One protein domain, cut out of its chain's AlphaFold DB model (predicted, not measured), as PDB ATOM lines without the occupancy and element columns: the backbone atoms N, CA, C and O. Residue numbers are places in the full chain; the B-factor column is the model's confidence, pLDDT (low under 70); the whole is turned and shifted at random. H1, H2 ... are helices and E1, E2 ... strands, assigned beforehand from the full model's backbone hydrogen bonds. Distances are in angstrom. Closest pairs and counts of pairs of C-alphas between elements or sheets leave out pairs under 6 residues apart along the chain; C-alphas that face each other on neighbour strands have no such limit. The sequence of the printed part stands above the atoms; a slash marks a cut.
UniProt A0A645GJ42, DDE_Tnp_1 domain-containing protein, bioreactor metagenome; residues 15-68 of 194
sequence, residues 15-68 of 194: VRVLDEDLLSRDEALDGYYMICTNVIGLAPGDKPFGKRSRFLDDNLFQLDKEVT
ATOM      1  N   VAL A  15     223.746 -62.949 262.743       56.34
ATOM      2  CA  VAL A  15     224.690 -62.607 263.806       56.34
ATOM      3  C   VAL A  15     225.016 -63.904 264.546       56.34
ATOM      4  O   VAL A  15     224.206 -64.423 265.312       56.34
ATOM      5  N   ARG A  16     226.191 -64.477 264.274       52.34
ATOM      6  CA  ARG A  16     226.751 -65.541 265.111       52.34
ATOM      7  C   ARG A  16     227.339 -64.879 266.348       52.34
ATOM      8  O   ARG A  16     228.476 -64.423 266.315       52.34
ATOM      9  N   VAL A  17     226.547 -64.791 267.408       66.25
ATOM     10  CA  VAL A  17     227.058 -64.405 268.723       66.25
ATOM     11  C   VAL A  17     227.678 -65.656 269.333       66.25
ATOM     12  O   VAL A  17     226.992 -66.661 269.513       66.25
ATOM     13  N   LEU A  18     228.988 -65.621 269.567       61.56
ATOM     14  CA  LEU A  18     229.634 -66.604 270.427       61.56
ATOM     15  C   LEU A  18     229.206 -66.284 271.857       61.56
ATOM     16  O   LEU A  18     229.328 -65.144 272.297       61.56
ATOM     17  N   ASP A  19     228.652 -67.274 272.545       78.88
ATOM     18  CA  ASP A  19     228.336 -67.159 273.964       78.88
ATOM     19  C   ASP A  19     229.657 -67.214 274.746       78.88
ATOM     20  O   ASP A  19     230.189 -68.289 275.028       78.88
ATOM     21  N   GLU A  20     230.237 -66.038 274.992       80.00
ATOM     22  CA  GLU A  20     231.531 -65.875 275.669       80.00
ATOM     23  C   GLU A  20     231.500 -66.415 277.105       80.00
ATOM     24  O   GLU A  20     232.512 -66.928 277.587       80.00
ATOM     25  N   ASP A  21     230.339 -66.379 277.765       81.00
ATOM     26  CA  ASP A  21     230.157 -66.925 279.110       81.00
ATOM     27  C   ASP A  21     230.190 -68.459 279.088       81.00
ATOM     28  O   ASP A  21     230.806 -69.091 279.952       81.00
ATOM     29  N   LEU A  22     229.553 -69.077 278.088       76.25
ATOM     30  CA  LEU A  22     229.618 -70.522 277.879       76.25
ATOM     31  C   LEU A  22     231.041 -70.964 277.515       76.25
ATOM     32  O   LEU A  22     231.527 -71.948 278.071       76.25
ATOM     33  N   LEU A  23     231.721 -70.209 276.647       76.75
ATOM     34  CA  LEU A  23     233.101 -70.486 276.247       76.75
ATOM     35  C   LEU A  23     234.060 -70.389 277.443       76.75
ATOM     36  O   LEU A  23     234.849 -71.297 277.662       76.75
ATOM     37  N   SER A  24     233.928 -69.349 278.268       79.38
ATOM     38  CA  SER A  24     234.757 -69.154 279.466       79.38
ATOM     39  C   SER A  24     234.538 -70.248 280.515       79.38
ATOM     40  O   SER A  24     235.466 -70.629 281.228       79.38
ATOM     41  N   ARG A  25     233.309 -70.774 280.628       72.69
ATOM     42  CA  ARG A  25     232.993 -71.912 281.508       72.69
ATOM     43  C   ARG A  25     233.597 -73.218 281.009       72.69
ATOM     44  O   ARG A  25     234.087 -73.986 281.836       72.69
ATOM     45  N   ASP A  26     233.545 -73.460 279.703       68.50
ATOM     46  CA  ASP A  26     234.179 -74.627 279.093       68.50
ATOM     47  C   ASP A  26     235.706 -74.519 279.200       68.50
ATOM     48  O   ASP A  26     236.316 -75.456 279.695       68.50
ATOM     49  N   GLU A  27     236.318 -73.371 278.888       72.56
ATOM     50  CA  GLU A  27     237.765 -73.122 279.038       72.56
ATOM     51  C   GLU A  27     238.252 -73.253 280.489       72.56
ATOM     52  O   GLU A  27     239.341 -73.765 280.738       72.56
ATOM     53  N   ALA A  28     237.444 -72.840 281.474       71.62
ATOM     54  CA  ALA A  28     237.777 -73.016 282.889       71.62
ATOM     55  C   ALA A  28     237.851 -74.495 283.308       71.62
ATOM     56  O   ALA A  28     238.504 -74.817 284.303       71.62
ATOM     57  N   LEU A  29     237.171 -75.380 282.576       62.16
ATOM     58  CA  LEU A  29     237.177 -76.827 282.787       62.16
ATOM     59  C   LEU A  29     238.003 -77.576 281.727       62.16
ATOM     60  O   LEU A  29     238.263 -78.770 281.898       62.16
ATOM     61  N   ASP A  30     238.449 -76.887 280.677       54.03
ATOM     62  CA  ASP A  30     239.240 -77.433 279.582       54.03
ATOM     63  C   ASP A  30     240.649 -77.753 280.099       54.03
ATOM     64  O   ASP A  30     241.512 -76.894 280.274       54.03
ATOM     65  N   GLY A  31     240.844 -79.022 280.462       61.91
ATOM     66  CA  GLY A  31     242.069 -79.536 281.081       61.91
ATOM     67  C   GLY A  31     241.862 -80.292 282.397       61.91
ATOM     68  O   GLY A  31     242.789 -80.967 282.851       61.91
ATOM     69  N   TYR A  32     240.667 -80.256 282.998       62.09
ATOM     70  CA  TYR A  32     240.346 -81.076 284.171       62.09
ATOM     71  C   TYR A  32     239.801 -82.440 283.739       62.09
ATOM     72  O   TYR A  32     238.641 -82.589 283.362       62.09
ATOM     73  N   TYR A  33     240.640 -83.472 283.831       67.19
ATOM     74  CA  TYR A  33     240.231 -84.851 283.570       67.19
ATOM     75  C   TYR A  33     239.740 -85.517 284.860       67.19
ATOM     76  O   TYR A  33     240.501 -85.687 285.811       67.19
ATOM     77  N   MET A  34     238.477 -85.947 284.886       75.19
ATOM     78  CA  MET A  34     237.971 -86.819 285.947       75.19
ATOM     79  C   MET A  34     238.396 -88.263 285.656       75.19
ATOM     80  O   MET A  34     237.920 -88.880 284.702       75.19
ATOM     81  N   ILE A  35     239.294 -88.812 286.476       73.81
ATOM     82  CA  ILE A  35     239.701 -90.220 286.393       73.81
ATOM     83  C   ILE A  35     238.924 -91.015 287.444       73.81
ATOM     84  O   ILE A  35     239.236 -90.979 288.631       73.81
ATOM     85  N   CYS A  36     237.912 -91.764 287.004       81.44
ATOM     86  CA  CYS A  36     237.218 -92.727 287.857       81.44
ATOM     87  C   CYS A  36     238.053 -94.004 287.960       81.44
ATOM     88  O   CYS A  36     238.163 -94.737 286.975       81.44
ATOM     89  N   THR A  37     238.617 -94.282 289.136       85.56
ATOM     90  CA  THR A  37     239.475 -95.446 289.375       85.56
ATOM     91  C   THR A  37     238.915 -96.357 290.464       85.56
ATOM     92  O   THR A  37     238.301 -95.894 291.419       85.56
ATOM     93  N   ASN A  38     239.146 -97.665 290.333       90.50
ATOM     94  CA  ASN A  38     238.887 -98.644 291.391       90.50
ATOM     95  C   ASN A  38     240.085 -98.801 292.346       90.50
ATOM     96  O   ASN A  38     240.116 -99.738 293.140       90.50
ATOM     97  N   VAL A  39     241.093 -97.930 292.242       90.12
ATOM     98  CA  VAL A  39     242.297 -97.952 293.074       90.12
ATOM     99  C   VAL A  39     242.055 -97.165 294.352       90.12
ATOM    100  O   VAL A  39     241.690 -95.994 294.303       90.12
ATOM    101  N   ILE A  40     242.299 -97.802 295.494       92.12
ATOM    102  CA  ILE A  40     242.164 -97.179 296.812       92.12
ATOM    103  C   ILE A  40     243.425 -97.384 297.650       92.12
ATOM    104  O   ILE A  40     244.199 -98.318 297.434       92.12
ATOM    105  N   GLY A  41     243.655 -96.480 298.596       91.56
ATOM    106  CA  GLY A  41     244.769 -96.565 299.537       91.56
ATOM    107  C   GLY A  41     244.356 -97.096 300.901       91.56
ATOM    108  O   GLY A  41     243.226 -97.543 301.112       91.56
ATOM    109  N   LEU A  42     245.292 -97.022 301.837       91.50
ATOM    110  CA  LEU A  42     244.989 -97.081 303.262       91.50
ATOM    111  C   LEU A  42     244.323 -95.767 303.687       91.50
ATOM    112  O   LEU A  42     244.786 -94.693 303.300       91.50
ATOM    113  N   ALA A  43     243.246 -95.847 304.468       86.75
ATOM    114  CA  ALA A  43     242.670 -94.673 305.107       86.75
ATOM    115  C   ALA A  43     243.522 -94.252 306.322       86.75
ATOM    116  O   ALA A  43     244.242 -95.082 306.891       86.75
ATOM    117  N   PRO A  44     243.427 -92.988 306.778       83.88
ATOM    118  CA  PRO A  44     244.110 -92.546 307.988       83.88
ATOM    119  C   PRO A  44     243.723 -93.418 309.195       83.88
ATOM    120  O   PRO A  44     242.589 -93.376 309.668       83.88
ATOM    121  N   GLY A  45     244.674 -94.215 309.694       84.25
ATOM    122  CA  GLY A  45     244.476 -95.136 310.823       84.25
ATOM    123  C   GLY A  45     244.362 -96.621 310.456       84.25
ATOM    124  O   GLY A  45     244.357 -97.461 311.360       84.25
ATOM    125  N   ASP A  46     244.334 -96.966 309.167       87.19
ATOM    126  CA  ASP A  46     244.386 -98.362 308.733       87.19
ATOM    127  C   ASP A  46     245.761 -98.985 309.000       87.19
ATOM    128  O   ASP A  46     246.815 -98.363 308.838       87.19
ATOM    129  N   LYS A  47     245.760-100.262 309.397       87.56
ATOM    130  CA  LYS A  47     246.998-101.031 309.560       87.56
ATOM    131  C   LYS A  47     247.483-101.534 308.200       87.56
ATOM    132  O   LYS A  47     246.667-102.072 307.446       87.56
ATOM    133  N   PRO A  48     248.797-101.469 307.927       91.25
ATOM    134  CA  PRO A  48     249.341-102.057 306.720       91.25
ATOM    135  C   PRO A  48     249.141-103.575 306.724       91.25
ATOM    136  O   PRO A  48     249.245-104.237 307.763       91.25
ATOM    137  N   PHE A  49     248.845-104.134 305.557       91.69
ATOM    138  CA  PHE A  49     248.581-105.560 305.369       91.69
ATOM    139  C   PHE A  49     249.795-106.345 304.849       91.69
ATOM    140  O   PHE A  49     249.695-107.556 304.636       91.69
ATOM    141  N   GLY A  50     250.950-105.694 304.667       89.62
ATOM    142  CA  GLY A  50     252.251-106.342 304.466       89.62
ATOM    143  C   GLY A  50     252.474-106.927 303.070       89.62
ATOM    144  O   GLY A  50     253.392-107.722 302.867       89.62
ATOM    145  N   LYS A  51     251.641-106.558 302.093       90.38
ATOM    146  CA  LYS A  51     251.800-106.893 300.665       90.38
ATOM    147  C   LYS A  51     251.844-105.594 299.872       90.38
ATOM    148  O   LYS A  51     251.423-104.573 300.369       90.38
ATOM    149  N   ARG A  52     252.283-105.610 298.610       89.69
ATOM    150  CA  ARG A  52     252.218-104.387 297.779       89.69
ATOM    151  C   ARG A  52     250.786-103.904 297.538       89.69
ATOM    152  O   ARG A  52     250.533-102.704 297.537       89.69
ATOM    153  N   SER A  53     249.882-104.841 297.283       92.62
ATOM    154  CA  SER A  53     248.484-104.564 296.977       92.62
ATOM    155  C   SER A  53     247.618-105.806 297.193       92.62
ATOM    156  O   SER A  53     248.136-106.918 297.363       92.62
ATOM    157  N   ARG A  54     246.296-105.621 297.184       92.56
ATOM    158  CA  ARG A  54     245.289-106.689 297.211       92.56
ATOM    159  C   ARG A  54     244.063-106.310 296.380       92.56
ATOM    160  O   ARG A  54     243.750-105.133 296.250       92.56
ATOM    161  N   PHE A  55     243.372-107.316 295.852       93.19
ATOM    162  CA  PHE A  55     242.019-107.156 295.317       93.19
ATOM    163  C   PHE A  55     241.006-107.477 296.414       93.19
ATOM    164  O   PHE A  55     241.188-108.454 297.142       93.19
ATOM    165  N   LEU A  56     239.993-106.630 296.538       90.69
ATOM    166  CA  LEU A  56     238.860-106.785 297.444       90.69
ATOM    167  C   LEU A  56     237.675-107.422 296.706       90.69
ATOM    168  O   LEU A  56     237.619-107.421 295.474       90.69
ATOM    169  N   ASP A  57     236.721-107.951 297.469       90.12
ATOM    170  CA  ASP A  57     235.551-108.660 296.934       90.12
ATOM    171  C   ASP A  57     234.587-107.737 296.156       90.12
ATOM    172  O   ASP A  57     233.793-108.200 295.341       90.12
ATOM    173  N   ASP A  58     234.683-106.423 296.364       90.38
ATOM    174  CA  ASP A  58     233.923-105.373 295.674       90.38
ATOM    175  C   ASP A  58     234.619-104.840 294.402       90.38
ATOM    176  O   ASP A  58     234.199-103.832 293.834       90.38
ATOM    177  N   ASN A  59     235.657-105.533 293.917       87.62
ATOM    178  CA  ASN A  59     236.511-105.150 292.784       87.62
ATOM    179  C   ASN A  59     237.382-103.903 293.006       87.62
ATOM    180  O   ASN A  59     237.956-103.379 292.040       87.62
ATOM    181  N   LEU A  60     237.545-103.441 294.248       91.06
ATOM    182  CA  LEU A  60     238.525-102.410 294.566       91.06
ATOM    183  C   LEU A  60     239.942-102.996 294.643       91.06
ATOM    184  O   LEU A  60     240.186-104.079 295.181       91.06
ATOM    185  N   PHE A  61     240.902-102.261 294.087       91.94
ATOM    186  CA  PHE A  61     242.321-102.581 294.136       91.94
ATOM    187  C   PHE A  61     242.999-101.711 295.192       91.94
ATOM    188  O   PHE A  61     243.224-100.521 294.979       91.94
ATOM    189  N   GLN A  62     243.325-102.305 296.338       92.81
ATOM    190  CA  GLN A  62     243.888-101.570 297.463       92.81
ATOM    191  C   GLN A  62     245.413-101.660 297.499       92.81
ATOM    192  O   GLN A  62     245.974-102.762 297.508       92.81
ATOM    193  N   LEU A  63     246.082-100.507 297.559       92.19
ATOM    194  CA  LEU A  63     247.519-100.401 297.807       92.19
ATOM    195  C   LEU A  63     247.805-100.363 299.313       92.19
ATOM    196  O   LEU A  63     247.038 -99.790 300.082       92.19
ATOM    197  N   ASP A  64     248.936-100.934 299.732       93.12
ATOM    198  CA  ASP A  64     249.403-100.886 301.134       93.12
ATOM    199  C   ASP A  64     250.121 -99.566 301.449       93.12
ATOM    200  O   ASP A  64     251.232 -99.529 301.975       93.12
ATOM    201  N   LYS A  65     249.519 -98.468 300.999       91.69
ATOM    202  CA  LYS A  65     249.963 -97.091 301.202       91.69
ATOM    203  C   LYS A  65     248.804 -96.138 300.936       91.69
ATOM    204  O   LYS A  65     247.809 -96.520 300.319       91.69
ATOM    205  N   GLU A  66     248.950 -94.888 301.353       91.38
ATOM    206  CA  GLU A  66     248.091 -93.814 300.856       91.38
ATOM    207  C   GLU A  66     248.283 -93.666 299.338       91.38
ATOM    208  O   GLU A  66     249.409 -93.722 298.829       91.38
ATOM    209  N   VAL A  67     247.173 -93.545 298.606       90.50
ATOM    210  CA  VAL A  67     247.175 -93.389 297.146       90.50
ATOM    211  C   VAL A  67     247.227 -91.908 296.819       90.50
ATOM    212  O   VAL A  67     246.383 -91.141 297.269       90.50
ATOM    213  N   THR A  68     248.216 -91.528 296.017       89.75
ATOM    214  CA  THR A  68     248.335 -90.172 295.473       89.75
ATOM    215  C   THR A  68     247.772 -90.106 294.056       89.75
ATOM    216  O   THR A  68     247.732 -91.117 293.351       89.75
TER     217      THR A  68
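AT A GLANCE: This is residues 15 to 68 of the 194 residues of the protein "DDE_Tnp_1 domain-containing protein" of bioreactor metagenome (UniProt A0A645GJ42). With little regular structure, this is a small head of loops round a two-strand hairpin, E1 and E2, from which a long arm, residues 15 to 36, sticks out with helix H1 in it. The arm makes the length of a rod spanning 65 by 21 by 15 A. The printed part has 54 residues, 16 of them in named elements, in the order H1, E1, E2; the class is mixed, the sheet antiparallel. It is extended, with a radius of gyration of the C-alphas of 20.1 A.

IN THESE COORDINATES: Find C-alpha 53 at (248.484, -104.564, 296.977), where E1, residues 53 to 55, begins; E2, residues 61 to 63, ends at C-alpha 63 at (247.519, -100.401, 297.807). H1, residues 20 to 29, runs 14.2 A from (231.531, -65.875, 275.669).

HOW THE PARTS SIT: Look at the hairpin E1 and E2: N 54 and O 62 are 2.9 A apart, within hydrogen-bond range. Residues 39 to 40 pair parallel with residues 61 to 62 of E2. H1 is apart from E2; every O i to N i+4 pair in H1 is within hydrogen-bond range.

THE WHOLE: The C-alphas of Val 15 and Gly 50, the two farthest apart, are 65.8 A apart. The printed part has no cut; the link from H1 to E1 is long. Look for pLDDT under 70 at residues 15 to 18, 26 and 29 to 33.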